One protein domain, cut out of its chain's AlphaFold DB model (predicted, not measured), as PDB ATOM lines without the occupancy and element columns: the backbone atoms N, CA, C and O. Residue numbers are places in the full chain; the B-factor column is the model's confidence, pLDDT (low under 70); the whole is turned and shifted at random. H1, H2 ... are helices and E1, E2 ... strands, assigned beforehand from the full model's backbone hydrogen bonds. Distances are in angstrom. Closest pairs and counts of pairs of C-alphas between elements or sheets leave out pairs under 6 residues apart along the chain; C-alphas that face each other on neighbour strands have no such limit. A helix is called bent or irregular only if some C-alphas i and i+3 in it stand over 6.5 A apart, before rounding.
ATOM      1  N   PRO A  79      20.434  14.839  20.587       90.00
ATOM      2  CA  PRO A  79      21.039  13.690  21.240       90.00
ATOM      3  C   PRO A  79      21.852  14.064  22.481       90.00
ATOM      4  O   PRO A  79      22.108  13.186  23.298       90.00
ATOM      5  N   THR A  80      22.220  15.333  22.692       91.81
ATOM      6  CA  THR A  80      23.091  15.740  23.813       91.81
ATOM      7  C   THR A  80      22.487  15.467  25.195       91.81
ATOM      8  O   THR A  80      23.215  15.369  26.179       91.81
ATOM      9  N   LYS A  81      21.160  15.304  25.268       90.75
ATOM     10  CA  LYS A  81      20.412  14.957  26.490       90.75
ATOM     11  C   LYS A  81      20.061  13.473  26.593       90.75
ATOM     12  O   LYS A  81      19.348  13.077  27.515       90.75
ATOM     13  N   SER A  82      20.500  12.666  25.636       95.94
ATOM     14  CA  SER A  82      20.273  11.223  25.640       95.94
ATOM     15  C   SER A  82      21.349  10.540  26.471       95.94
ATOM     16  O   SER A  82      22.514  10.919  26.401       95.94
ATOM     17  N   PHE A  83      20.976   9.528  27.245       96.75
ATOM     18  CA  PHE A  83      21.909   8.788  28.091       96.75
ATOM     19  C   PHE A  83      21.337   7.425  28.480       96.75
ATOM     20  O   PHE A  83      20.129   7.192  28.397       96.75
ATOM     21  N   ILE A  84      22.217   6.551  28.959       97.56
ATOM     22  CA  ILE A  84      21.879   5.318  29.660       97.56
ATOM     23  C   ILE A  84      22.581   5.368  31.015       97.56
ATOM     24  O   ILE A  84      23.794   5.564  31.101       97.56
ATOM     25  N   GLN A  85      21.812   5.198  32.081       96.69
ATOM     26  CA  GLN A  85      22.298   5.119  33.447       96.69
ATOM     27  C   GLN A  85      22.025   3.720  33.986       96.69
ATOM     28  O   GLN A  85      20.878   3.292  34.073       96.69
ATOM     29  N   LEU A  86      23.088   3.029  34.377       95.94
ATOM     30  CA  LEU A  86      23.058   1.730  35.031       95.94
ATOM     31  C   LEU A  86      23.157   1.931  36.540       95.94
ATOM     32  O   LEU A  86      23.990   2.698  37.025       95.94
ATOM     33  N   GLY A  87      22.312   1.225  37.275       92.81
ATOM     34  CA  GLY A  87      22.247   1.305  38.724       92.81
ATOM     35  C   GLY A  87      21.346   0.221  39.293       92.81
ATOM     36  O   GLY A  87      20.278  -0.045  38.743       92.81
ATOM     37  N   ASN A  88      21.774  -0.389  40.394       89.81
ATOM     38  CA  ASN A  88      20.944  -1.324  41.159       89.81
ATOM     39  C   ASN A  88      21.291  -1.368  42.661       89.81
ATOM     40  O   ASN A  88      21.038  -2.366  43.338       89.81
ATOM     41  N   MET A  89      21.948  -0.330  43.190       81.00
ATOM     42  CA  MET A  89      22.341  -0.316  44.604       81.00
ATOM     43  C   MET A  89      21.166  -0.066  45.546       81.00
ATOM     44  O   MET A  89      21.139  -0.645  46.628       81.00
ATOM     45  N   ARG A  90      20.232   0.827  45.192       80.94
ATOM     46  CA  ARG A  90      19.114   1.196  46.078       80.94
ATOM     47  C   ARG A  90      17.850   0.440  45.701       80.94
ATOM     48  O   ARG A  90      17.059   0.097  46.572       80.94
ATOM     49  N   SER A  91      17.665   0.201  44.409       84.25
ATOM     50  CA  SER A  91      16.510  -0.482  43.843       84.25
ATOM     51  C   SER A  91      16.888  -1.153  42.522       84.25
ATOM     52  O   SER A  91      17.692  -0.590  41.776       84.25
ATOM     53  N   PRO A  92      16.273  -2.294  42.159       81.06
ATOM     54  CA  PRO A  92      16.439  -2.863  40.824       81.06
ATOM     55  C   PRO A  92      15.948  -1.926  39.707       81.06
ATOM     56  O   PRO A  92      16.343  -2.086  38.562       81.06
ATOM     57  N   PHE A  93      15.132  -0.912  40.016       87.06
ATOM     58  CA  PHE A  93      14.610   0.056  39.040       87.06
ATOM     59  C   PHE A  93      15.437   1.348  38.922       87.06
ATOM     60  O   PHE A  93      14.961   2.330  38.345       87.06
ATOM     61  N   ASP A  94      16.646   1.386  39.492       88.31
ATOM     62  CA  ASP A  94      17.537   2.552  39.406       88.31
ATOM     63  C   ASP A  94      18.106   2.743  37.984       88.31
ATOM     64  O   ASP A  94      18.500   3.851  37.603       88.31
ATOM     65  N   THR A  95      18.111   1.681  37.173       93.94
ATOM     66  CA  THR A  95      18.574   1.716  35.783       93.94
ATOM     67  C   THR A  95      17.546   2.400  34.881       93.94
ATOM     68  O   THR A  95      16.358   2.070  34.886       93.94
ATOM     69  N   ASN A  96      17.987   3.364  34.077       95.75
ATOM     70  CA  ASN A  96      17.115   4.145  33.208       95.75
ATOM     71  C   ASN A  96      17.834   4.637  31.947       95.75
ATOM     72  O   ASN A  96      19.061   4.628  31.869       95.75
ATOM     73  N   PHE A  97      17.061   5.046  30.945       96.12
ATOM     74  CA  PHE A  97      17.591   5.603  29.707       96.12
ATOM     75  C   PHE A  97      16.670   6.678  29.127       96.12
ATOM     76  O   PHE A  97      15.467   6.711  29.398       96.12
ATOM     77  N   SER A  98      17.248   7.518  28.274       95.00
ATOM     78  CA  SER A  98      16.556   8.528  27.476       95.00
ATOM     79  C   SER A  98      17.205   8.627  26.094       95.00
ATOM     80  O   SER A  98      18.427   8.739  25.999       95.00
ATOM     81  N   LEU A  99      16.396   8.598  25.035       92.94
ATOM     82  CA  LEU A  99      16.778   8.713  23.628       92.94
ATOM     83  C   LEU A  99      15.973   9.859  22.991       92.94
ATOM     84  O   LEU A  99      14.781   9.735  22.720       92.94
ATOM     85  N   GLY A 100      16.617  10.995  22.743       88.88
ATOM     86  CA  GLY A 100      16.001  12.149  22.090       88.88
ATOM     87  C   GLY A 100      14.660  12.575  22.712       88.88
ATOM     88  O   GLY A 100      14.558  12.846  23.909       88.88
ATOM     89  N   ARG A 101      13.629  12.680  21.874       86.06
ATOM     90  CA  ARG A 101      12.273  13.137  22.189       86.06
ATOM     91  C   ARG A 101      11.390  11.955  22.554       86.06
ATOM     92  O   ARG A 101      11.013  11.175  21.694       86.06
ATOM     93  N   GLY A 102      11.003  11.850  23.820       78.81
ATOM     94  CA  GLY A 102       9.898  10.982  24.242       78.81
ATOM     95  C   GLY A 102      10.187   9.480  24.285       78.81
ATOM     96  O   GLY A 102       9.317   8.734  24.718       78.81
ATOM     97  N   LEU A 103      11.386   9.030  23.907       91.81
ATOM     98  CA  LEU A 103      11.804   7.639  24.067       91.81
ATOM     99  C   LEU A 103      12.640   7.508  25.338       91.81
ATOM    100  O   LEU A 103      13.852   7.677  25.322       91.81
ATOM    101  N   ALA A 104      11.994   7.220  26.457       92.69
ATOM    102  CA  ALA A 104      12.669   7.028  27.734       92.69
ATOM    103  C   ALA A 104      12.055   5.852  28.488       92.69
ATOM    104  O   ALA A 104      10.904   5.483  28.256       92.69
ATOM    105  N   GLY A 105      12.818   5.270  29.405       93.00
ATOM    106  CA  GLY A 105      12.357   4.114  30.158       93.00
ATOM    107  C   GLY A 105      13.186   3.835  31.399       93.00
ATOM    108  O   GLY A 105      14.300   4.335  31.562       93.00
ATOM    109  N   ARG A 106      12.618   3.014  32.283       93.12
ATOM    110  CA  ARG A 106      13.311   2.429  33.432       93.12
ATOM    111  C   ARG A 106      13.350   0.925  33.270       93.12
ATOM    112  O   ARG A 106      12.352   0.324  32.887       93.12
ATOM    113  N   LEU A 107      14.500   0.348  33.562       91.56
ATOM    114  CA  LEU A 107      14.794  -1.062  33.378       91.56
ATOM    115  C   LEU A 107      14.954  -1.687  34.759       91.56
ATOM    116  O   LEU A 107      15.567  -1.084  35.641       91.56
ATOM    117  N   ALA A 108      14.414  -2.888  34.932       89.88
ATOM    118  CA  ALA A 108      14.710  -3.689  36.104       89.88
ATOM    119  C   ALA A 108      16.057  -4.382  35.884       89.88
ATOM    120  O   ALA A 108      16.198  -5.200  34.975       89.88
ATOM    121  N   LEU A 109      17.040  -4.045  36.707       90.38
ATOM    122  CA  LEU A 109      18.326  -4.710  36.746       90.38
ATOM    123  C   LEU A 109      18.601  -5.172  38.172       90.38
ATOM    124  O   LEU A 109      18.941  -4.383  39.049       90.38
ATOM    125  N   GLU A 110      18.427  -6.465  38.407       88.00
ATOM    126  CA  GLU A 110      18.607  -7.061  39.727       88.00
ATOM    127  C   GLU A 110      20.078  -7.098  40.144       88.00
ATOM    128  O   GLU A 110      20.989  -7.076  39.315       88.00
ATOM    129  N   LYS A 111      20.333  -7.166  41.453       86.00
ATOM    130  CA  LYS A 111      21.680  -7.454  41.959       86.00
ATOM    131  C   LYS A 111      22.066  -8.893  41.638       86.00
ATOM    132  O   LYS A 111      21.248  -9.807  41.745       86.00
ATOM    133  N   TYR A 112      23.334  -9.110  41.322       89.12
ATOM    134  CA  TYR A 112      23.836 -10.461  41.128       89.12
ATOM    135  C   TYR A 112      24.213 -11.083  42.466       89.12
ATOM    136  O   TYR A 112      24.851 -10.439  43.299       89.12
ATOM    137  N   THR A 113      23.803 -12.332  42.673       88.25
ATOM    138  CA  THR A 113      24.111 -13.097  43.882       88.25
ATOM    139  C   THR A 113      24.999 -14.270  43.505       88.25
ATOM    140  O   THR A 113      24.593 -15.131  42.730       88.25
ATOM    141  N   HIS A 114      26.202 -14.303  44.068       84.94
ATOM    142  CA  HIS A 114      27.142 -15.404  43.922       84.94
ATOM    143  C   HIS A 114      27.161 -16.234  45.208       84.94
ATOM    144  O   HIS A 114      27.496 -15.716  46.274       84.94
ATOM    145  N   GLU A 115      26.802 -17.514  45.115       81.56
ATOM    146  CA  GLU A 115      26.851 -18.446  46.246       81.56
ATOM    147  C   GLU A 115      28.214 -19.150  46.304       81.56
ATOM    148  O   GLU A 115      28.691 -19.706  45.317       81.56
ATOM    149  N   SER A 116      28.848 -19.114  47.476       70.25
ATOM    150  CA  SER A 116      30.122 -19.787  47.771       70.25
ATOM    151  C   SER A 116      29.879 -21.156  48.426       70.25
ATOM    152  O   SER A 116      28.780 -21.432  48.906       70.25
ATOM    153  N   GLY A 117      30.910 -22.014  48.476       63.56
ATOM    154  CA  GLY A 117      30.853 -23.445  48.849       63.56
ATOM    155  C   GLY A 117      30.392 -23.829  50.271       63.56
ATOM    156  O   GLY A 117      30.653 -24.942  50.713       63.56
ATOM    157  N   ASN A 118      29.708 -22.944  50.989       67.25
ATOM    158  CA  ASN A 118      29.193 -23.119  52.351       67.25
ATOM    159  C   ASN A 118      27.874 -22.353  52.600       67.25
ATOM    160  O   ASN A 118      27.493 -22.148  53.750       67.25
ATOM    161  N   GLY A 119      27.197 -21.889  51.543       70.62
ATOM    162  CA  GLY A 119      25.980 -21.078  51.654       70.62
ATOM    163  C   GLY A 119      26.230 -19.582  51.876       70.62
ATOM    164  O   GLY A 119      25.267 -18.821  51.963       70.62
ATOM    165  N   GLN A 120      27.493 -19.138  51.927       73.25
ATOM    166  CA  GLN A 120      27.818 -17.710  51.954       73.25
ATOM    167  C   GLN A 120      27.471 -17.046  50.622       73.25
ATOM    168  O   GLN A 120      27.684 -17.615  49.548       73.25
ATOM    169  N   LYS A 121      26.966 -15.813  50.695       79.44
ATOM    170  CA  LYS A 121      26.524 -15.035  49.534       79.44
ATOM    171  C   LYS A 121      27.371 -13.785  49.374       79.44
ATOM    172  O   LYS A 121      27.591 -13.041  50.330       79.44
ATOM    173  N   SER A 122      27.819 -13.559  48.145       78.81
ATOM    174  CA  SER A 122      28.384 -12.285  47.711       78.81
ATOM    175  C   SER A 122      27.394 -11.592  46.787       78.81
ATOM    176  O   SER A 122      26.822 -12.223  45.897       78.81
ATOM    177  N   TYR A 123      27.197 -10.297  46.992       84.25
ATOM    178  CA  TYR A 123      26.315  -9.470  46.183       84.25
ATOM    179  C   TYR A 123      27.146  -8.549  45.302       84.25
ATOM    180  O   TYR A 123      28.058  -7.887  45.796       84.25
ATOM    181  N   ILE A 124      26.823  -8.489  44.013       88.19
ATOM    182  CA  ILE A 124      27.486  -7.600  43.059       88.19
ATOM    183  C   ILE A 124      26.469  -6.592  42.535       88.19
ATOM    184  O   ILE A 124      25.447  -6.947  41.940       88.19
ATOM    185  N   HIS A 125      26.777  -5.320  42.761       90.38
ATOM    186  CA  HIS A 125      26.021  -4.182  42.268       90.38
ATOM    187  C   HIS A 125      26.739  -3.528  41.103       90.38
ATOM    188  O   HIS A 125      27.963  -3.576  41.010       90.38
ATOM    189  N   VAL A 126      25.970  -2.875  40.242       92.88
ATOM    190  CA  VAL A 126      26.486  -2.141  39.097       92.88
ATOM    191  C   VAL A 126      26.112  -0.671  39.173       92.88
ATOM    192  O   VAL A 126      25.030  -0.304  39.637       92.88
ATOM    193  N   SER A 127      27.024   0.172  38.705       94.31
ATOM    194  CA  SER A 127      26.807   1.600  38.521       94.31
ATOM    195  C   SER A 127      27.572   2.082  37.296       94.31
ATOM    196  O   SER A 127      28.725   1.708  37.086       94.31
ATOM    197  N   GLY A 128      26.955   2.930  36.486       94.94
ATOM    198  CA  GLY A 128      27.613   3.537  35.337       94.94
ATOM    199  C   GLY A 128      26.699   4.524  34.634       94.94
ATOM    200  O   GLY A 128      25.481   4.393  34.681       94.94
ATOM    201  N   VAL A 129      27.279   5.512  33.966       96.69
ATOM    202  CA  VAL A 129      26.532   6.466  33.139       96.69
ATOM    203  C   VAL A 129      27.248   6.585  31.806       96.69
ATOM    204  O   VAL A 129      28.473   6.709  31.768       96.69
ATOM    205  N   SER A 130      26.495   6.506  30.715       97.88
ATOM    206  CA  SER A 130      27.040   6.704  29.382       97.88
ATOM    207  C   SER A 130      27.270   8.186  29.098       97.88
ATOM    208  O   SER A 130      26.544   9.055  29.583       97.88
ATOM    209  N   ASN A 131      28.204   8.477  28.203       97.06
ATOM    210  CA  ASN A 131      28.219   9.762  27.516       97.06
ATOM    211  C   ASN A 131      26.970   9.903  26.625       97.06
ATOM    212  O   ASN A 131      26.358   8.884  26.265       97.06
ATOM    213  N   PRO A 132      26.612  11.135  26.220       96.88
ATOM    214  CA  PRO A 132      25.680  11.334  25.124       96.88
ATOM    215  C   PRO A 132      26.124  10.556  23.877       96.88
ATOM    216  O   PRO A 132      27.327  10.413  23.632       96.88
ATOM    217  N   PRO A 133      25.175  10.027  23.095       97.38
ATOM    218  CA  PRO A 133      25.476   9.120  22.010       97.38
ATOM    219  C   PRO A 133      26.058   9.862  20.813       97.38
ATOM    220  O   PRO A 133      25.644  10.975  20.478       97.38
ATOM    221  N   LEU A 134      26.952   9.185  20.100       96.06
ATOM    222  CA  LEU A 134      27.267   9.551  18.725       96.06
ATOM    223  C   LEU A 134      26.142   9.034  17.827       96.06
ATOM    224  O   LEU A 134      25.808   7.848  17.866       96.06
ATOM    225  N   VAL A 135      25.547   9.928  17.036       95.56
ATOM    226  CA  VAL A 135      24.425   9.591  16.155       95.56
ATOM    227  C   VAL A 135      24.899   9.520  14.714       95.56
ATOM    228  O   VAL A 135      25.448  10.484  14.184       95.56
ATOM    229  N   THR A 136      24.682   8.373  14.078       95.44
ATOM    230  CA  THR A 136      25.096   8.108  12.695       95.44
ATOM    231  C   THR A 136      23.984   7.408  11.922       95.44
ATOM    232  O   THR A 136      23.043   6.871  12.502       95.44
ATOM    233  N   THR A 137      24.059   7.456  10.595       92.94
ATOM    234  CA  THR A 137      23.137   6.749   9.698       92.94
ATOM    235  C   THR A 137      23.844   5.536   9.109       92.94
ATOM    236  O   THR A 137      24.900   5.682   8.497       92.94
ATOM    237  N   GLU A 138      23.258   4.352   9.269       89.69
ATOM    238  CA  GLU A 138      23.759   3.090   8.723       89.69
ATOM    239  C   GLU A 138      22.721   2.500   7.762       89.69
ATOM    240  O   GLU A 138      21.793   1.794   8.153       89.69
ATOM    241  N   GLY A 139      22.848   2.832   6.473       87.50
ATOM    242  CA  GLY A 139      21.887   2.416   5.452       87.50
ATOM    243  C   GLY A 139      20.500   3.017   5.692       87.50
ATOM    244  O   GLY A 139      20.278   4.197   5.432       87.50
ATOM    245  N   VAL A 140      19.563   2.192   6.162       92.56
ATOM    246  CA  VAL A 140      18.181   2.596   6.487       92.56
ATOM    247  C   VAL A 140      17.947   2.753   7.988       92.56
ATOM    248  O   VAL A 140      16.821   2.994   8.403       92.56
ATOM    249  N   GLU A 141      18.980   2.602   8.813       94.75
ATOM    250  CA  GLU A 141      18.872   2.691  10.266       94.75
ATOM    251  C   GLU A 141      19.574   3.936  10.802       94.75
ATOM    252  O   GLU A 141      20.595   4.390  10.278       94.75
ATOM    253  N   LEU A 142      19.039   4.464  11.898       95.12
ATOM    254  CA  LEU A 142      19.696   5.483  12.697       95.12
ATOM    255  C   LEU A 142      20.343   4.829  13.920       95.12
ATOM    256  O   LEU A 142      19.640   4.240  14.740       95.12
ATOM    257  N   ARG A 143      21.667   4.940  14.045       96.31
ATOM    258  CA  ARG A 143      22.456   4.380  15.149       96.31
ATOM    259  C   ARG A 143      22.743   5.442  16.202       96.31
ATOM    260  O   ARG A 143      23.343   6.469  15.894       96.31
ATOM    261  N   PHE A 144      22.402   5.137  17.447       96.81
ATOM    262  CA  PHE A 144      22.851   5.827  18.649       96.81
ATOM    263  C   PHE A 144      23.910   4.967  19.330       96.81
ATOM    264  O   PHE A 144      23.588   3.923  19.894       96.81
ATOM    265  N   GLN A 145      25.166   5.400  19.281       97.50
ATOM    266  CA  GLN A 145      26.267   4.725  19.956       97.50
ATOM    267  C   GLN A 145      26.535   5.396  21.301       97.50
ATOM    268  O   GLN A 145      27.142   6.468  21.359       97.50
ATOM    269  N   PHE A 146      26.101   4.759  22.384       98.00
ATOM    270  CA  PHE A 146      26.413   5.174  23.745       98.00
ATOM    271  C   PHE A 146      27.728   4.546  24.190       98.00
ATOM    272  O   PHE A 146      27.919   3.341  24.067       98.00
ATOM    273  N   MET A 147      28.619   5.356  24.757       97.75
ATOM    274  CA  MET A 147      29.865   4.879  25.348       97.75
ATOM    275  C   MET A 147      29.819   5.072  26.857       97.75
ATOM    276  O   MET A 147      29.675   6.195  27.338       97.75
ATOM    277  N   PHE A 148      30.003   3.990  27.600       97.69
ATOM    278  CA  PHE A 148      30.323   4.044  29.017       97.69
ATOM    279  C   PHE A 148      31.838   4.169  29.169       97.69
ATOM    280  O   PHE A 148      32.559   3.237  28.797       97.69
ATOM    281  N   PRO A 149      32.355   5.283  29.719       94.62
ATOM    282  CA  PRO A 149      33.779   5.380  30.010       94.62
ATOM    283  C   PRO A 149      34.187   4.297  31.014       94.62
ATOM    284  O   PRO A 149      35.182   3.606  30.799       94.62
ATOM    285  N   VAL A 150      33.373   4.116  32.059       94.31
ATOM    286  CA  VAL A 150      33.544   3.111  33.109       94.31
ATOM    287  C   VAL A 150      32.171   2.617  33.577       94.31
ATOM    288  O   VAL A 150      31.276   3.419  33.844       94.31
ATOM    289  N   ILE A 151      32.027   1.301  33.722       94.94
ATOM    290  CA  ILE A 151      30.976   0.646  34.509       94.94
ATOM    291  C   ILE A 151      31.653   0.027  35.730       94.94
ATOM    292  O   ILE A 151      32.591  -0.748  35.573       94.94
ATOM    293  N   GLN A 152      31.193   0.374  36.927       92.56
ATOM    294  CA  GLN A 152      31.726  -0.118  38.195       92.56
ATOM    295  C   GLN A 152      30.900  -1.295  38.706       92.56
ATOM    296  O   GLN A 152      29.671  -1.220  38.738       92.56
ATOM    297  N   PHE A 153      31.585  -2.337  39.168       91.00
ATOM    298  CA  PHE A 153      31.010  -3.493  39.840       91.00
ATOM    299  C   PHE A 153      31.468  -3.498  41.293       91.00
ATOM    300  O   PHE A 153      32.642  -3.736  41.585       91.00
ATOM    301  N   LYS A 154      30.531  -3.229  42.203       87.75
ATOM    302  CA  LYS A 154      30.784  -3.187  43.644       87.75
ATOM    303  C   LYS A 154      30.364  -4.495  44.275       87.75
ATOM    304  O   LYS A 154      29.190  -4.860  44.200       87.75
ATOM    305  N   THR A 155      31.319  -5.184  44.887       81.94
ATOM    306  CA  THR A 155      31.080  -6.485  45.515       81.94
ATOM    307  C   THR A 155      31.039  -6.342  47.027       81.94
ATOM    308  O   THR A 155      31.952  -5.774  47.627       81.94
ATOM    309  N   TYR A 156      29.992  -6.895  47.631       78.00
ATOM    310  CA  TYR A 156      29.780  -6.933  49.071       78.00
ATOM    311  C   TYR A 156      29.631  -8.373  49.542       78.00
ATOM    312  O   TYR A 156      29.053  -9.215  48.852       78.00
ATOM    313  N   TYR A 157      30.127  -8.630  50.744       71.81
ATOM    314  CA  TYR A 157      30.015  -9.914  51.421       71.81
ATOM    315  C   TYR A 157      29.020  -9.822  52.585       71.81
ATOM    316  O   TYR A 157      29.092  -8.864  53.355       71.81
ATOM    317  N   LYS A 158      28.156 -10.844  52.733       65.00
ATOM    318  CA  LYS A 158      27.115 -10.980  53.778       65.00
ATOM    319  C   LYS A 158      25.941  -9.993  53.637       65.00
ATOM    320  O   LYS A 158      26.047  -8.951  52.994       65.00
ATOM    321  N   ASP A 159      24.782 -10.345  54.201       58.50
ATOM    322  CA  ASP A 159      23.610  -9.462  54.237       58.50
ATOM    323  C   ASP A 159      23.965  -8.166  54.979       58.50
ATOM    324  O   ASP A 159      24.438  -8.229  56.111       58.50
ATOM    325  N   TYR A 160      23.775  -7.020  54.313       53.91
ATOM    326  CA  TYR A 160      23.967  -5.649  54.808       53.91
ATOM    327  C   TYR A 160      23.983  -5.532  56.352       53.91
ATOM    328  O   TYR A 160      22.932  -5.396  56.976       53.91
ATOM    329  N   SER A 161      25.162  -5.491  56.981       42.66
ATOM    330  CA  SER A 161      25.324  -4.703  58.207       42.66
ATOM    331  C   SER A 161      25.784  -3.325  57.762       42.66
ATOM    332  O   SER A 161      26.744  -3.225  57.003       42.66
ATOM    333  N   GLY A 162      25.074  -2.271  58.165       41.03
ATOM    334  CA  GLY A 162      25.258  -0.886  57.708       41.03
ATOM    335  C   GLY A 162      26.599  -0.220  58.045       41.03
ATOM    336  O   GLY A 162      26.650   1.000  58.132       41.03
ATOM    337  N   GLU A 163      27.675  -0.982  58.214       38.94
ATOM    338  CA  GLU A 163      29.014  -0.510  58.543       38.94
ATOM    339  C   GLU A 163      30.039  -1.077  57.547       38.94
ATOM    340  O   GLU A 163      30.502  -2.209  57.648       38.94
ATOM    341  N   GLY A 164      30.343  -0.268  56.534       45.09
ATOM    342  CA  GLY A 164      31.712   0.177  56.241       45.09
ATOM    343  C   GLY A 164      32.758  -0.780  55.660       45.09
ATOM    344  O   GLY A 164      33.418  -0.382  54.706       45.09
ATOM    345  N   ASP A 165      32.933  -2.000  56.170       44.69
ATOM    346  CA  ASP A 165      34.265  -2.646  56.111       44.69
ATOM    347  C   ASP A 165      34.387  -3.889  55.206       44.69
ATOM    348  O   ASP A 165      35.468  -4.459  55.073       44.69
ATOM    349  N   SER A 166      33.312  -4.294  54.521       55.47
ATOM    350  CA  SER A 166      33.281  -5.532  53.710       55.47
ATOM    351  C   SER A 166      33.294  -5.310  52.190       55.47
ATOM    352  O   SER A 166      33.008  -6.240  51.431       55.47
ATOM    353  N   ALA A 167      33.560  -4.085  51.724       58.28
ATOM    354  CA  ALA A 167      33.635  -3.785  50.295       58.28
ATOM    355  C   ALA A 167      34.966  -4.282  49.715       58.28
ATOM    356  O   ALA A 167      36.044  -3.931  50.194       58.28
ATOM    357  N   LEU A 168      34.887  -5.106  48.672       69.12
ATOM    358  CA  LEU A 168      36.069  -5.542  47.931       69.12
ATOM    359  C   LEU A 168      36.468  -4.492  46.897       69.12
ATOM    360  O   LEU A 168      35.730  -3.543  46.642       69.12
ATOM    361  N   THR A 169      37.646  -4.664  46.299       68.56
ATOM    362  CA  THR A 169      38.128  -3.762  45.250       68.56
ATOM    363  C   THR A 169      37.109  -3.664  44.115       68.56
ATOM    364  O   THR A 169      36.664  -4.684  43.584       68.56
ATOM    365  N   ASP A 170      36.757  -2.430  43.747       74.81
ATOM    366  CA  ASP A 170      35.852  -2.152  42.635       74.81
ATOM    367  C   ASP A 170      36.438  -2.729  41.338       74.81
ATOM    368  O   ASP A 170      37.572  -2.427  40.954       74.81
ATOM    369  N   LEU A 171      35.648  -3.550  40.645       86.44
ATOM    370  CA  LEU A 171      35.974  -4.013  39.300       86.44
ATOM    371  C   LEU A 171      35.349  -3.074  38.280       86.44
ATOM    372  O   LEU A 171      34.302  -2.473  38.531       86.44
ATOM    373  N   VAL A 172      35.980  -2.950  37.116       90.69
ATOM    374  CA  VAL A 172      35.523  -2.020  36.084       90.69
ATOM    375  C   VAL A 172      35.422  -2.682  34.722       90.69
ATOM    376  O   VAL A 172      36.266  -3.488  34.346       90.69
ATOM    377  N   ALA A 173      34.405  -2.311  33.952       91.50
ATOM    378  CA  ALA A 173      34.415  -2.466  32.503       91.50
ATOM    379  C   ALA A 173      34.647  -1.085  31.882       91.50
ATOM    380  O   ALA A 173      33.928  -0.134  32.188       91.50
ATOM    381  N   GLU A 174      35.669  -0.962  31.043       92.69
ATOM    382  CA  GLU A 174      36.045   0.297  30.398       92.69
ATOM    383  C   GLU A 174      35.572   0.297  28.943       92.69
ATOM    384  O   GLU A 174      35.616  -0.734  28.271       92.69
ATOM    385  N   LYS A 175      35.165   1.468  28.438       93.38
ATOM    386  CA  LYS A 175      34.793   1.675  27.024       93.38
ATOM    387  C   LYS A 175      33.704   0.712  26.524       93.38
ATOM    388  O   LYS A 175      33.735   0.284  25.371       93.38
ATOM    389  N   VAL A 176      32.739   0.378  27.381       96.94
ATOM    390  CA  VAL A 176      31.586  -0.443  26.991       96.94
ATOM    391  C   VAL A 176      30.698   0.368  26.054       96.94
ATOM    392  O   VAL A 176      30.362   1.515  26.347       96.94
ATOM    393  N   LEU A 177      30.318  -0.228  24.930       97.75
ATOM    394  CA  LEU A 177      29.431   0.373  23.945       97.75
ATOM    395  C   LEU A 177      28.036  -0.227  24.067       97.75
ATOM    396  O   LEU A 177      27.886  -1.440  24.196       97.75
ATOM    397  N   VAL A 178      27.024   0.630  23.990       97.94
ATOM    398  CA  VAL A 178      25.631   0.233  23.799       97.94
ATOM    399  C   VAL A 178      25.138   0.918  22.538       97.94
ATOM    400  O   VAL A 178      24.977   2.137  22.504       97.94
ATOM    401  N   ASP A 179      24.929   0.136  21.492       97.50
ATOM    402  CA  ASP A 179      24.424   0.626  20.221       97.50
ATOM    403  C   ASP A 179      22.921   0.389  20.129       97.50
ATOM    404  O   ASP A 179      22.460  -0.741  20.281       97.50
ATOM    405  N   VAL A 180      22.158   1.444  19.848       96.88
ATOM    406  CA  VAL A 180      20.715   1.382  19.595       96.88
ATOM    407  C   VAL A 180      20.463   1.772  18.148       96.88
ATOM    408  O   VAL A 180      20.792   2.884  17.742       96.88
ATOM    409  N   PHE A 181      19.853   0.886  17.374       96.19
ATOM    410  CA  PHE A 181      19.527   1.143  15.976       96.19
ATOM    411  C   PHE A 181      18.017   1.234  15.819       96.19
ATOM    412  O   PHE A 181      17.296   0.328  16.240       96.19
ATOM    413  N   LEU A 182      17.548   2.324  15.219       95.00
ATOM    414  CA  LEU A 182      16.139   2.556  14.931       95.00
ATOM    415  C   LEU A 182      15.906   2.547  13.424       95.00
ATOM    416  O   LEU A 182      16.557   3.292  12.691       95.00
ATOM    417  N   THR A 183      14.931   1.762  12.976       95.44
ATOM    418  CA  THR A 183      14.468   1.784  11.585       95.44
ATOM    419  C   THR A 183      13.249   2.707  11.476       95.44
ATOM    420  O   THR A 183      12.174   2.354  11.986       95.44
ATOM    421  N   PRO A 184      13.375   3.890  10.850       95.38
ATOM    422  CA  PRO A 184      12.262   4.806  10.685       95.38
ATOM    423  C   PRO A 184      11.221   4.251   9.709       95.38
ATOM    424  O   PRO A 184      11.522   3.489   8.793       95.38
ATOM    425  N   THR A 185       9.971   4.651   9.908       95.56
ATOM    426  CA  THR A 185       8.854   4.357   9.007       95.56
ATOM    427  C   THR A 185       7.781   5.434   9.154       95.56
ATOM    428  O   THR A 185       7.953   6.380   9.918       95.56
ATOM    429  N   THR A 186       6.666   5.314   8.448       95.69
ATOM    430  CA  THR A 186       5.523   6.222   8.579       95.69
ATOM    431  C   THR A 186       4.312   5.519   9.182       95.69
ATOM    432  O   THR A 186       4.085   4.335   8.937       95.69
ATOM    433  N   ASP A 187       3.519   6.249   9.964       93.06
ATOM    434  CA  ASP A 187       2.209   5.785  10.420       93.06
ATOM    435  C   ASP A 187       1.157   5.862   9.291       93.06
ATOM    436  O   ASP A 187       1.431   6.299   8.172       93.06
ATOM    437  N   GLN A 188      -0.081   5.455   9.586       91.12
ATOM    438  CA  GLN A 188      -1.189   5.484   8.617       91.12
ATOM    439  C   GLN A 188      -1.569   6.899   8.151       91.12
ATOM    440  O   GLN A 188      -2.210   7.057   7.116       91.12
ATOM    441  N   ARG A 189      -1.196   7.931   8.914       91.88
ATOM    442  CA  ARG A 189      -1.421   9.342   8.576       91.88
ATOM    443  C   ARG A 189      -0.243   9.927   7.791       91.88
ATOM    444  O   ARG A 189      -0.288  11.097   7.423       91.88
ATOM    445  N   GLY A 190       0.802   9.132   7.556       94.06
ATOM    446  CA  GLY A 190       2.030   9.535   6.892       94.06
ATOM    447  C   GLY A 190       3.049  10.212   7.808       94.06
ATOM    448  O   GLY A 190       4.082  10.635   7.303       94.06
ATOM    449  N   TYR A 191       2.819  10.327   9.119       95.44
ATOM    450  CA  TYR A 191       3.785  10.945  10.034       95.44
ATOM    451  C   TYR A 191       4.944   9.994  10.358       95.44
ATOM    452  O   TYR A 191       4.740   8.779  10.393       95.44
ATOM    453  N   PRO A 192       6.152  10.516  10.637       95.75
ATOM    454  CA  PRO A 192       7.283   9.697  11.049       95.75
ATOM    455  C   PRO A 192       6.997   8.893  12.319       95.75
ATOM    456  O   PRO A 192       6.447   9.407  13.287       95.75
ATOM    457  N   THR A 193       7.435   7.644  12.324       94.31
ATOM    458  CA  THR A 193       7.461   6.738  13.473       94.31
ATOM    459  C   THR A 193       8.650   5.772  13.290       94.31
ATOM    460  O   THR A 193       9.510   6.000  12.437       94.31
ATOM    461  N   TYR A 194       8.736   4.689  14.061       93.56
ATOM    462  CA  TYR A 194       9.727   3.624  13.853       93.56
ATOM    463  C   TYR A 194       9.061   2.243  13.842       93.56
ATOM    464  O   TYR A 194       8.002   2.039  14.440       93.56
ATOM    465  N   HIS A 195       9.639   1.303  13.093       84.69
ATOM    466  CA  HIS A 195       9.092  -0.051  12.949       84.69
ATOM    467  C   HIS A 195       9.755  -1.037  13.907       84.69
ATOM    468  O   HIS A 195       9.082  -1.714  14.681       84.69
ATOM    469  N   SER A 196      11.080  -1.096  13.836       87.12
ATOM    470  CA  SER A 196      11.917  -2.066  14.524       87.12
ATOM    471  C   SER A 196      13.099  -1.374  15.171       87.12
ATOM    472  O   SER A 196      13.493  -0.267  14.791       87.12
ATOM    473  N   LEU A 197      13.658  -2.056  16.163       92.75
ATOM    474  CA  LEU A 197      14.854  -1.613  16.837       92.75
ATOM    475  C   LEU A 197      15.667  -2.805  17.327       92.75
ATOM    476  O   LEU A 197      15.120  -3.825  17.751       92.75
ATOM    477  N   ARG A 198      16.985  -2.662  17.214       93.69
ATOM    478  CA  ARG A 198      17.980  -3.630  17.679       93.69
ATOM    479  C   ARG A 198      18.937  -2.916  18.616       93.69
ATOM    480  O   ARG A 198      19.281  -1.756  18.389       93.69
ATOM    481  N   ILE A 199      19.333  -3.605  19.675       96.00
ATOM    482  CA  ILE A 199      20.272  -3.097  20.670       96.00
ATOM    483  C   ILE A 199      21.396  -4.114  20.778       96.00
ATOM    484  O   ILE A 199      21.128  -5.312  20.752       96.00
ATOM    485  N   ALA A 200      22.630  -3.630  20.844       96.12
ATOM    486  CA  ALA A 200      23.811  -4.465  20.995       96.12
ATOM    487  C   ALA A 200      24.728  -3.869  22.060       96.12
ATOM    488  O   ALA A 200      25.038  -2.676  22.019       96.12
ATOM    489  N   VAL A 201      25.180  -4.698  22.995       96.69
ATOM    490  CA  VAL A 201      26.121  -4.301  24.043       96.69
ATOM    491  C   VAL A 201      27.467  -4.964  23.783       96.69
ATOM    492  O   VAL A 201      27.575  -6.183  23.712       96.69
ATOM    493  N   THR A 202      28.521  -4.158  23.661       95.56
ATOM    494  CA  THR A 202      29.884  -4.641  23.410       95.56
ATOM    495  C   THR A 202      30.827  -4.168  24.503       95.56
ATOM    496  O   THR A 202      30.889  -2.984  24.820       95.56
ATOM    497  N   GLY A 203      31.606  -5.087  25.061       92.00
ATOM    498  CA  GLY A 203      32.648  -4.779  26.033       92.00
ATOM    499  C   GLY A 203      33.024  -6.000  26.858       92.00
ATOM    500  O   GLY A 203      32.495  -7.095  26.651       92.00
ATOM    501  N   SER A 204      33.908  -5.800  27.828       89.81
ATOM    502  CA  SER A 204      34.290  -6.818  28.802       89.81
ATOM    503  C   SER A 204      34.702  -6.173  30.122       89.81
ATOM    504  O   SER A 204      35.112  -5.012  30.169       89.81
ATOM    505  N   VAL A 205      34.589  -6.939  31.207       88.88
ATOM    506  CA  VAL A 205      35.149  -6.549  32.503       88.88
ATOM    507  C   VAL A 205      36.667  -6.664  32.419       88.88
ATOM    508  O   VAL A 205      37.195  -7.669  31.940       88.88
ATOM    509  N   LYS A 206      37.365  -5.627  32.870       85.88
ATOM    510  CA  LYS A 206      38.816  -5.611  33.004       85.88
ATOM    511  C   LYS A 206      39.195  -6.392  34.255       85.88
ATOM    512  O   LYS A 206      38.695  -6.106  35.343       85.88
ATOM    513  N   GLU A 207      40.073  -7.376  34.101       76.31
ATOM    514  CA  GLU A 207      40.601  -8.116  35.243       76.31
ATOM    515  C   GLU A 207      41.522  -7.212  36.074       76.31
ATOM    516  O   GLU A 207      42.358  -6.484  35.532       76.31
ATOM    517  N   ALA A 208      41.340  -7.236  37.393       75.88
ATOM    518  CA  ALA A 208      42.209  -6.541  38.333       75.88
ATOM    519  C   ALA A 208      43.429  -7.404  38.691       75.88
ATOM    520  O   ALA A 208      43.418  -8.621  38.523       75.88
ATOM    521  N   GLU A 209      44.468  -6.790  39.264       73.50
ATOM    522  CA  GLU A 209      45.673  -7.507  39.718       73.50
ATOM    523  C   GLU A 209      45.373  -8.560  40.799       73.50
ATOM    524  O   GLU A 209      46.074  -9.564  40.915       73.50
ATOM    525  N   LYS A 210      44.321  -8.338  41.596       76.75
ATOM    526  CA  LYS A 210      43.840  -9.269  42.621       76.75
ATOM    527  C   LYS A 210      42.382  -9.613  42.346       76.75
ATOM    528  O   LYS A 210      41.505  -8.770  42.491       76.75
ATOM    529  N   CYS A 211      42.151 -10.865  41.964       77.94
ATOM    530  CA  CYS A 211      40.824 -11.378  41.623       77.94
ATOM    531  C   CYS A 211      40.282 -12.397  42.626       77.94
ATOM    532  O   CYS A 211      39.075 -12.618  42.674       77.94
ATOM    533  N   THR A 212      41.148 -13.039  43.409       77.50
ATOM    534  CA  THR A 212      40.742 -14.055  44.382       77.50
ATOM    535  C   THR A 212      40.782 -13.478  45.783       77.50
ATOM    536  O   THR A 212      41.840 -13.067  46.258       77.50
ATOM    537  N   HIS A 213      39.634 -13.489  46.452       71.75
ATOM    538  CA  HIS A 213      39.511 -13.137  47.860       71.75
ATOM    539  C   HIS A 213      39.088 -14.369  48.649       71.75
ATOM    540  O   HIS A 213      38.285 -15.172  48.178       71.75
ATOM    541  N   PHE A 214      39.652 -14.530  49.841       62.62
ATOM    542  CA  PHE A 214      39.261 -15.592  50.758       62.62
ATOM    543  C   PHE A 214      38.147 -15.081  51.661       62.62
ATOM    544  O   PHE A 214      38.314 -14.059  52.324       62.62
ATOM    545  N   PHE A 215      37.038 -15.813  51.707       62.38
ATOM    546  CA  PHE A 215      35.956 -15.563  52.651       62.38
ATOM    547  C   PHE A 215      35.950 -16.630  53.744       62.38
ATOM    548  O   PHE A 215      36.159 -17.816  53.467       62.38
ATOM    549  N   ASP A 216      35.763 -16.188  54.991       56.38
ATOM    550  CA  ASP A 216      35.830 -17.012  56.206       56.38
ATOM    551  C   ASP A 216      37.043 -17.966  56.228       56.38
ATOM    552  O   ASP A 216      36.944 -19.111  56.657       56.38
ATOM    553  N   VAL A 217      38.200 -17.492  55.732       55.50
ATOM    554  CA  VAL A 217      39.515 -18.180  55.722       55.50
ATOM    555  C   VAL A 217      39.590 -19.447  54.843       55.50
ATOM    556  O   VAL A 217      40.687 -19.892  54.517       55.50
ATOM    557  N   ILE A 218      38.463 -20.007  54.391       60.72
ATOM    558  CA  ILE A 218      38.412 -21.368  53.826       60.72
ATOM    559  C   ILE A 218      37.928 -21.392  52.366       60.72
ATOM    560  O   ILE A 218      38.312 -22.289  51.617       60.72
ATOM    561  N   PHE A 219      37.146 -20.401  51.917       65.75
ATOM    562  CA  PHE A 219      36.534 -20.431  50.583       65.75
ATOM    563  C   PHE A 219      37.044 -19.289  49.697       65.75
ATOM    564  O   PHE A 219      36.643 -18.137  49.883       65.75
ATOM    565  N   PRO A 220      37.935 -19.576  48.728       71.38
ATOM    566  CA  PRO A 220      38.355 -18.580  47.759       71.38
ATOM    567  C   PRO A 220      37.226 -18.310  46.762       71.38
ATOM    568  O   PRO A 220      36.693 -19.231  46.143       71.38
ATOM    569  N   VAL A 221      36.909 -17.038  46.546       75.62
ATOM    570  CA  VAL A 221      35.998 -16.590  45.492       75.62
ATOM    571  C   VAL A 221      36.759 -15.716  44.520       75.62
ATOM    572  O   VAL A 221      37.493 -14.804  44.905       75.62
ATOM    573  N   ASN A 222      36.571 -16.004  43.237       82.38
ATOM    574  CA  ASN A 222      37.103 -15.186  42.165       82.38
ATOM    575  C   ASN A 222      36.082 -14.099  41.797       82.38
ATOM    576  O   ASN A 222      35.144 -14.350  41.037       82.38
ATOM    577  N   ILE A 223      36.265 -12.894  42.338       81.00
ATOM    578  CA  ILE A 223      35.355 -11.764  42.111       81.00
ATOM    579  C   ILE A 223      35.397 -11.268  40.668       81.00
ATOM    580  O   ILE A 223      34.372 -10.838  40.150       81.00
ATOM    581  N   CYS A 224      36.542 -11.388  39.989       86.00
ATOM    582  CA  CYS A 224      36.660 -11.036  38.574       86.00
ATOM    583  C   CYS A 224      35.778 -11.946  37.723       86.00
ATOM    584  O   CYS A 224      35.035 -11.465  36.869       86.00
ATOM    585  N   LYS A 225      35.789 -13.252  38.013       87.31
ATOM    586  CA  LYS A 225      34.914 -14.223  37.353       87.31
ATOM    587  C   LYS A 225      33.441 -13.920  37.627       87.31
ATOM    588  O   LYS A 225      32.665 -13.860  36.679       87.31
ATOM    589  N   ALA A 226      33.066 -13.680  38.883       87.50
ATOM    590  CA  ALA A 226      31.680 -13.386  39.246       87.50
ATOM    591  C   ALA A 226      31.172 -12.072  38.613       87.50
ATOM    592  O   ALA A 226      30.061 -12.027  38.090       87.50
ATOM    593  N   ALA A 227      31.991 -11.015  38.579       88.75
ATOM    594  CA  ALA A 227      31.643  -9.761  37.909       88.75
ATOM    595  C   ALA A 227      31.563  -9.920  36.384       88.75
ATOM    596  O   ALA A 227      30.658  -9.372  35.758       88.75
ATOM    597  N   ALA A 228      32.464 -10.697  35.774       90.75
ATOM    598  CA  ALA A 228      32.401 -11.011  34.351       90.75
ATOM    599  C   ALA A 228      31.151 -11.836  33.999       90.75
ATOM    600  O   ALA A 228      30.531 -11.600  32.963       90.75
ATOM    601  N   GLU A 229      30.755 -12.778  34.856       92.31
ATOM    602  CA  GLU A 229      29.496 -13.518  34.733       92.31
ATOM    603  C   GLU A 229      28.291 -12.588  34.861       92.31
ATOM    604  O   GLU A 229      27.393 -12.649  34.022       92.31
ATOM    605  N   TYR A 230      28.296 -11.675  35.836       92.81
ATOM    606  CA  TYR A 230      27.224 -10.699  35.963       92.81
ATOM    607  C   TYR A 230      27.142  -9.784  34.736       92.81
ATOM    608  O   TYR A 230      26.063  -9.602  34.177       92.81
ATOM    609  N   PHE A 231      28.271  -9.276  34.243       94.44
ATOM    610  CA  PHE A 231      28.289  -8.448  33.041       94.44
ATOM    611  C   PHE A 231      27.747  -9.198  31.814       94.44
ATOM    612  O   PHE A 231      26.947  -8.643  31.063       94.44
ATOM    613  N   LYS A 232      28.089 -10.484  31.654       93.88
ATOM    614  CA  LYS A 232      27.516 -11.350  30.608       93.88
ATOM    615  C   LYS A 232      26.003 -11.535  30.739       93.88
ATOM    616  O   LYS A 232      25.342 -11.683  29.721       93.88
ATOM    617  N   GLN A 233      25.448 -11.536  31.952       93.19
ATOM    618  CA  GLN A 233      23.994 -11.591  32.174       93.19
ATOM    619  C   GLN A 233      23.321 -10.236  31.927       93.19
ATOM    620  O   GLN A 233      22.218 -10.168  31.386       93.19
ATOM    621  N   MET A 234      24.005  -9.150  32.282       93.31
ATOM    622  CA  MET A 234      23.551  -7.779  32.077       93.31
ATOM    623  C   MET A 234      23.374  -7.422  30.604       93.31
ATOM    624  O   MET A 234      22.422  -6.723  30.279       93.31
ATOM    625  N   GLN A 235      24.279  -7.866  29.728       94.12
ATOM    626  CA  GLN A 235      24.231  -7.561  28.294       94.12
ATOM    627  C   GLN A 235      22.869  -7.916  27.662       94.12
ATOM    628  O   GLN A 235      22.161  -6.996  27.250       94.12
ATOM    629  N   PRO A 236      22.421  -9.187  27.663       94.25
ATOM    630  CA  PRO A 236      21.125  -9.547  27.098       94.25
ATOM    631  C   PRO A 236      19.947  -8.979  27.901       94.25
ATOM    632  O   PRO A 236      18.889  -8.739  27.323       94.25
ATOM    633  N   ALA A 237      20.088  -8.746  29.213       92.50
ATOM    634  CA  ALA A 237      19.041  -8.093  29.998       92.50
ATOM    635  C   ALA A 237      18.813  -6.647  29.527       92.50
ATOM    636  O   ALA A 237      17.681  -6.251  29.257       92.50
ATOM    637  N   LEU A 238      19.890  -5.880  29.343       93.88
ATOM    638  CA  LEU A 238      19.832  -4.510  28.845       93.88
ATOM    639  C   LEU A 238      19.268  -4.462  27.420       93.88
ATOM    640  O   LEU A 238      18.349  -3.689  27.158       93.88
ATOM    641  N   GLU A 239      19.768  -5.320  26.525       95.25
ATOM    642  CA  GLU A 239      19.304  -5.410  25.135       95.25
ATOM    643  C   GLU A 239      17.804  -5.702  25.050       95.25
ATOM    644  O   GLU A 239      17.060  -4.979  24.381       95.25
ATOM    645  N   ASN A 240      17.336  -6.739  25.751       94.12
ATOM    646  CA  ASN A 240      15.941  -7.160  25.679       94.12
ATOM    647  C   ASN A 240      15.008  -6.160  26.358       94.12
ATOM    648  O   ASN A 240      14.017  -5.758  25.749       94.12
ATOM    649  N   SER A 241      15.330  -5.711  27.572       92.50
ATOM    650  CA  SER A 241      14.445  -4.818  28.318       92.50
ATOM    651  C   SER A 241      14.340  -3.435  27.669       92.50
ATOM    652  O   SER A 241      13.243  -2.879  27.609       92.50
ATOM    653  N   MET A 242      15.429  -2.885  27.112       95.06
ATOM    654  CA  MET A 242      15.350  -1.633  26.346       95.06
ATOM    655  C   MET A 242      14.506  -1.811  25.084       95.06
ATOM    656  O   MET A 242      13.646  -0.976  24.804       95.06
ATOM    657  N   ARG A 243      14.712  -2.906  24.341       94.50
ATOM    658  CA  ARG A 243      13.937  -3.210  23.131       94.50
ATOM    659  C   ARG A 243      12.449  -3.295  23.448       94.50
ATOM    660  O   ARG A 243      11.641  -2.668  22.773       94.50
ATOM    661  N   GLU A 244      12.091  -4.047  24.481       93.38
ATOM    662  CA  GLU A 244      10.705  -4.233  24.901       93.38
ATOM    663  C   GLU A 244      10.061  -2.909  25.303       93.38
ATOM    664  O   GLU A 244       9.006  -2.574  24.773       93.38
ATOM    665  N   LEU A 245      10.714  -2.112  26.158       93.94
ATOM    666  CA  LEU A 245      10.204  -0.803  26.581       93.94
ATOM    667  C   LEU A 245      10.005   0.158  25.411       93.94
ATOM    668  O   LEU A 245       9.012   0.882  25.374       93.94
ATOM    669  N   LEU A 246      10.924   0.166  24.445       93.75
ATOM    670  CA  LEU A 246      10.814   1.018  23.265       93.75
ATOM    671  C   LEU A 246       9.736   0.534  22.284       93.75
ATOM    672  O   LEU A 246       9.200   1.342  21.530       93.75
ATOM    673  N   LEU A 247       9.380  -0.752  22.288       92.19
ATOM    674  CA  LEU A 247       8.272  -1.287  21.486       92.19
ATOM    675  C   LEU A 247       6.915  -1.211  22.195       92.19
ATOM    676  O   LEU A 247       5.888  -1.460  21.559       92.19
ATOM    677  N   GLN A 248       6.876  -0.853  23.482       93.06
ATOM    678  CA  GLN A 248       5.615  -0.711  24.203       93.06
ATOM    679  C   GLN A 248       4.731   0.372  23.562       93.06
ATOM    680  O   GLN A 248       5.211   1.474  23.270       93.06
ATOM    681  N   PRO A 249       3.414   0.120  23.412       91.38
ATOM    682  CA  PRO A 249       2.490   1.088  22.828       91.38
ATOM    683  C   PRO A 249       2.508   2.447  23.532       91.38
ATOM    684  O   PRO A 249       2.407   3.477  22.877       91.38
ATOM    685  N   GLN A 250       2.671   2.467  24.857       91.12
ATOM    686  CA  GLN A 250       2.682   3.707  25.632       91.12
ATOM    687  C   GLN A 250       3.900   4.583  25.309       91.12
ATOM    688  O   GLN A 250       3.731   5.773  25.044       91.12
ATOM    689  N   THR A 251       5.098   3.995  25.268       90.81
ATOM    690  CA  THR A 251       6.336   4.681  24.865       90.81
ATOM    691  C   THR A 251       6.220   5.203  23.437       90.81
ATOM    692  O   THR A 251       6.504   6.369  23.164       90.81
ATOM    693  N   ARG A 252       5.700   4.371  22.529       90.00
ATOM    694  CA  ARG A 252       5.494   4.757  21.134       90.00
ATOM    695  C   ARG A 252       4.500   5.908  20.984       90.00
ATOM    696  O   ARG A 252       4.765   6.845  20.243       90.00
TER     697      ARG A 252
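What this domain is: This is residues 79 to 252 of the 300 residues of an uncharacterized protein of Nitrospira sp (UniProt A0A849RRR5). What shape do these atoms make? They make a long rod in which one twisted, branched sheet of nine strands, E1 to E9, curls round the long helix H1. The small hairpin of E10 and E11 lies at one end of the rod, and the turn between E8 and E9 lies at the other. What is it built of? The printed part has 174 residues, with eleven named strands followed by two named helices, H1 and H2; both sheets are antiparallel, and the class is mixed, helices and strands. How large and how dense is it? It is only just compact, close to loose, with a radius of gyration of the C-alphas of 18.7 A, and its C-alphas span 68 by 29 by 25 A.

How they stand to each other: How does the sheet begin? E1, residues 83 to 87, E2, residues 95 to 99, and E3, residues 103 to 107, form a meander, each strand the antiparallel neighbour of the one before; N 85 and O 96 are 2.8 A apart and N 97 and O 105 are 2.9 A apart, within hydrogen-bond range. On the other side of E1 from E2 lies E5, residues 121 to 129, antiparallel to it, with N 86 and O 128 at 2.8 A. E4, residues 112 to 115, forms a hairpin with E5, with N 114 and O 122 at 2.8 A. Where does the sheet branch? E6, residues 134 to 138, E7, residues 141 to 157, E8, residues 171 to 186, and E9, residues 192 to 202, form a second meander, with N 136 and O 143 at 3.0 A, N 144 and O 180 at 2.8 A, and N 179 and O 200 at 2.9 A. E5 and E7 are antiparallel neighbours, with N 125 and O 154 at 2.8 A, and each has three neighbours: E1 and E4 lie on one side of E5 and E7 on the other side, while E5 and E6 lie on one side of E7 and E8 on the other side. E7 bends by 55 degrees at residue 149, E8 by 51 degrees at residue 174 and E9 by 63 degrees at residue 195. What follows the sheet? E10, residues 212 to 215, and E11, residues 219 to 222, form an antiparallel hairpin, with N 221 and O 213 at 2.8 A. How do the helices stand to the sheet? H1, residues 223 to 247, is on the branched sheet, which curls round it; the closest C-alphas of E9 and H1, those of Ile 199 and Glu 239, are 5.1 A apart. H2, residues 249 to 252, only grazes the sheet with residues 251 to 252. In H1, 20 of 21 O i to N i+4 pairs are within hydrogen-bond range, and H2 is too short for such a pair.

Where its parts are: Where do the first and last elements lie? E1 begins at C-alpha 83, (21.909, 8.788, 28.091), and H2 ends at C-alpha 252, (5.494, 4.757, 21.134). Which elements are long? From first to last C-alpha, E5 measures 27.0 A, E7 44.5 A, E8 44.4 A, E9 29.5 A and H1 35.6 A. H1 is neither bent nor irregular, but only just: C-alphas 233 and 236 are 6.2 A apart.

The domain as a whole: How far does it reach? The two C-alphas farthest apart, those of Arg 189 and Val 217, are 68.2 A apart. Is it unbroken, and which link is long? The printed part has no cut, and the link from E7 to E8, 13 residues, is long. Residues 205 to 206 pair antiparallel with residues 172 to 173 of E8. Where is confidence low? The mean pLDDT of the printed part is 86.4, with residues 117 to 118, 158 to 169 and 214 to 219 under 70.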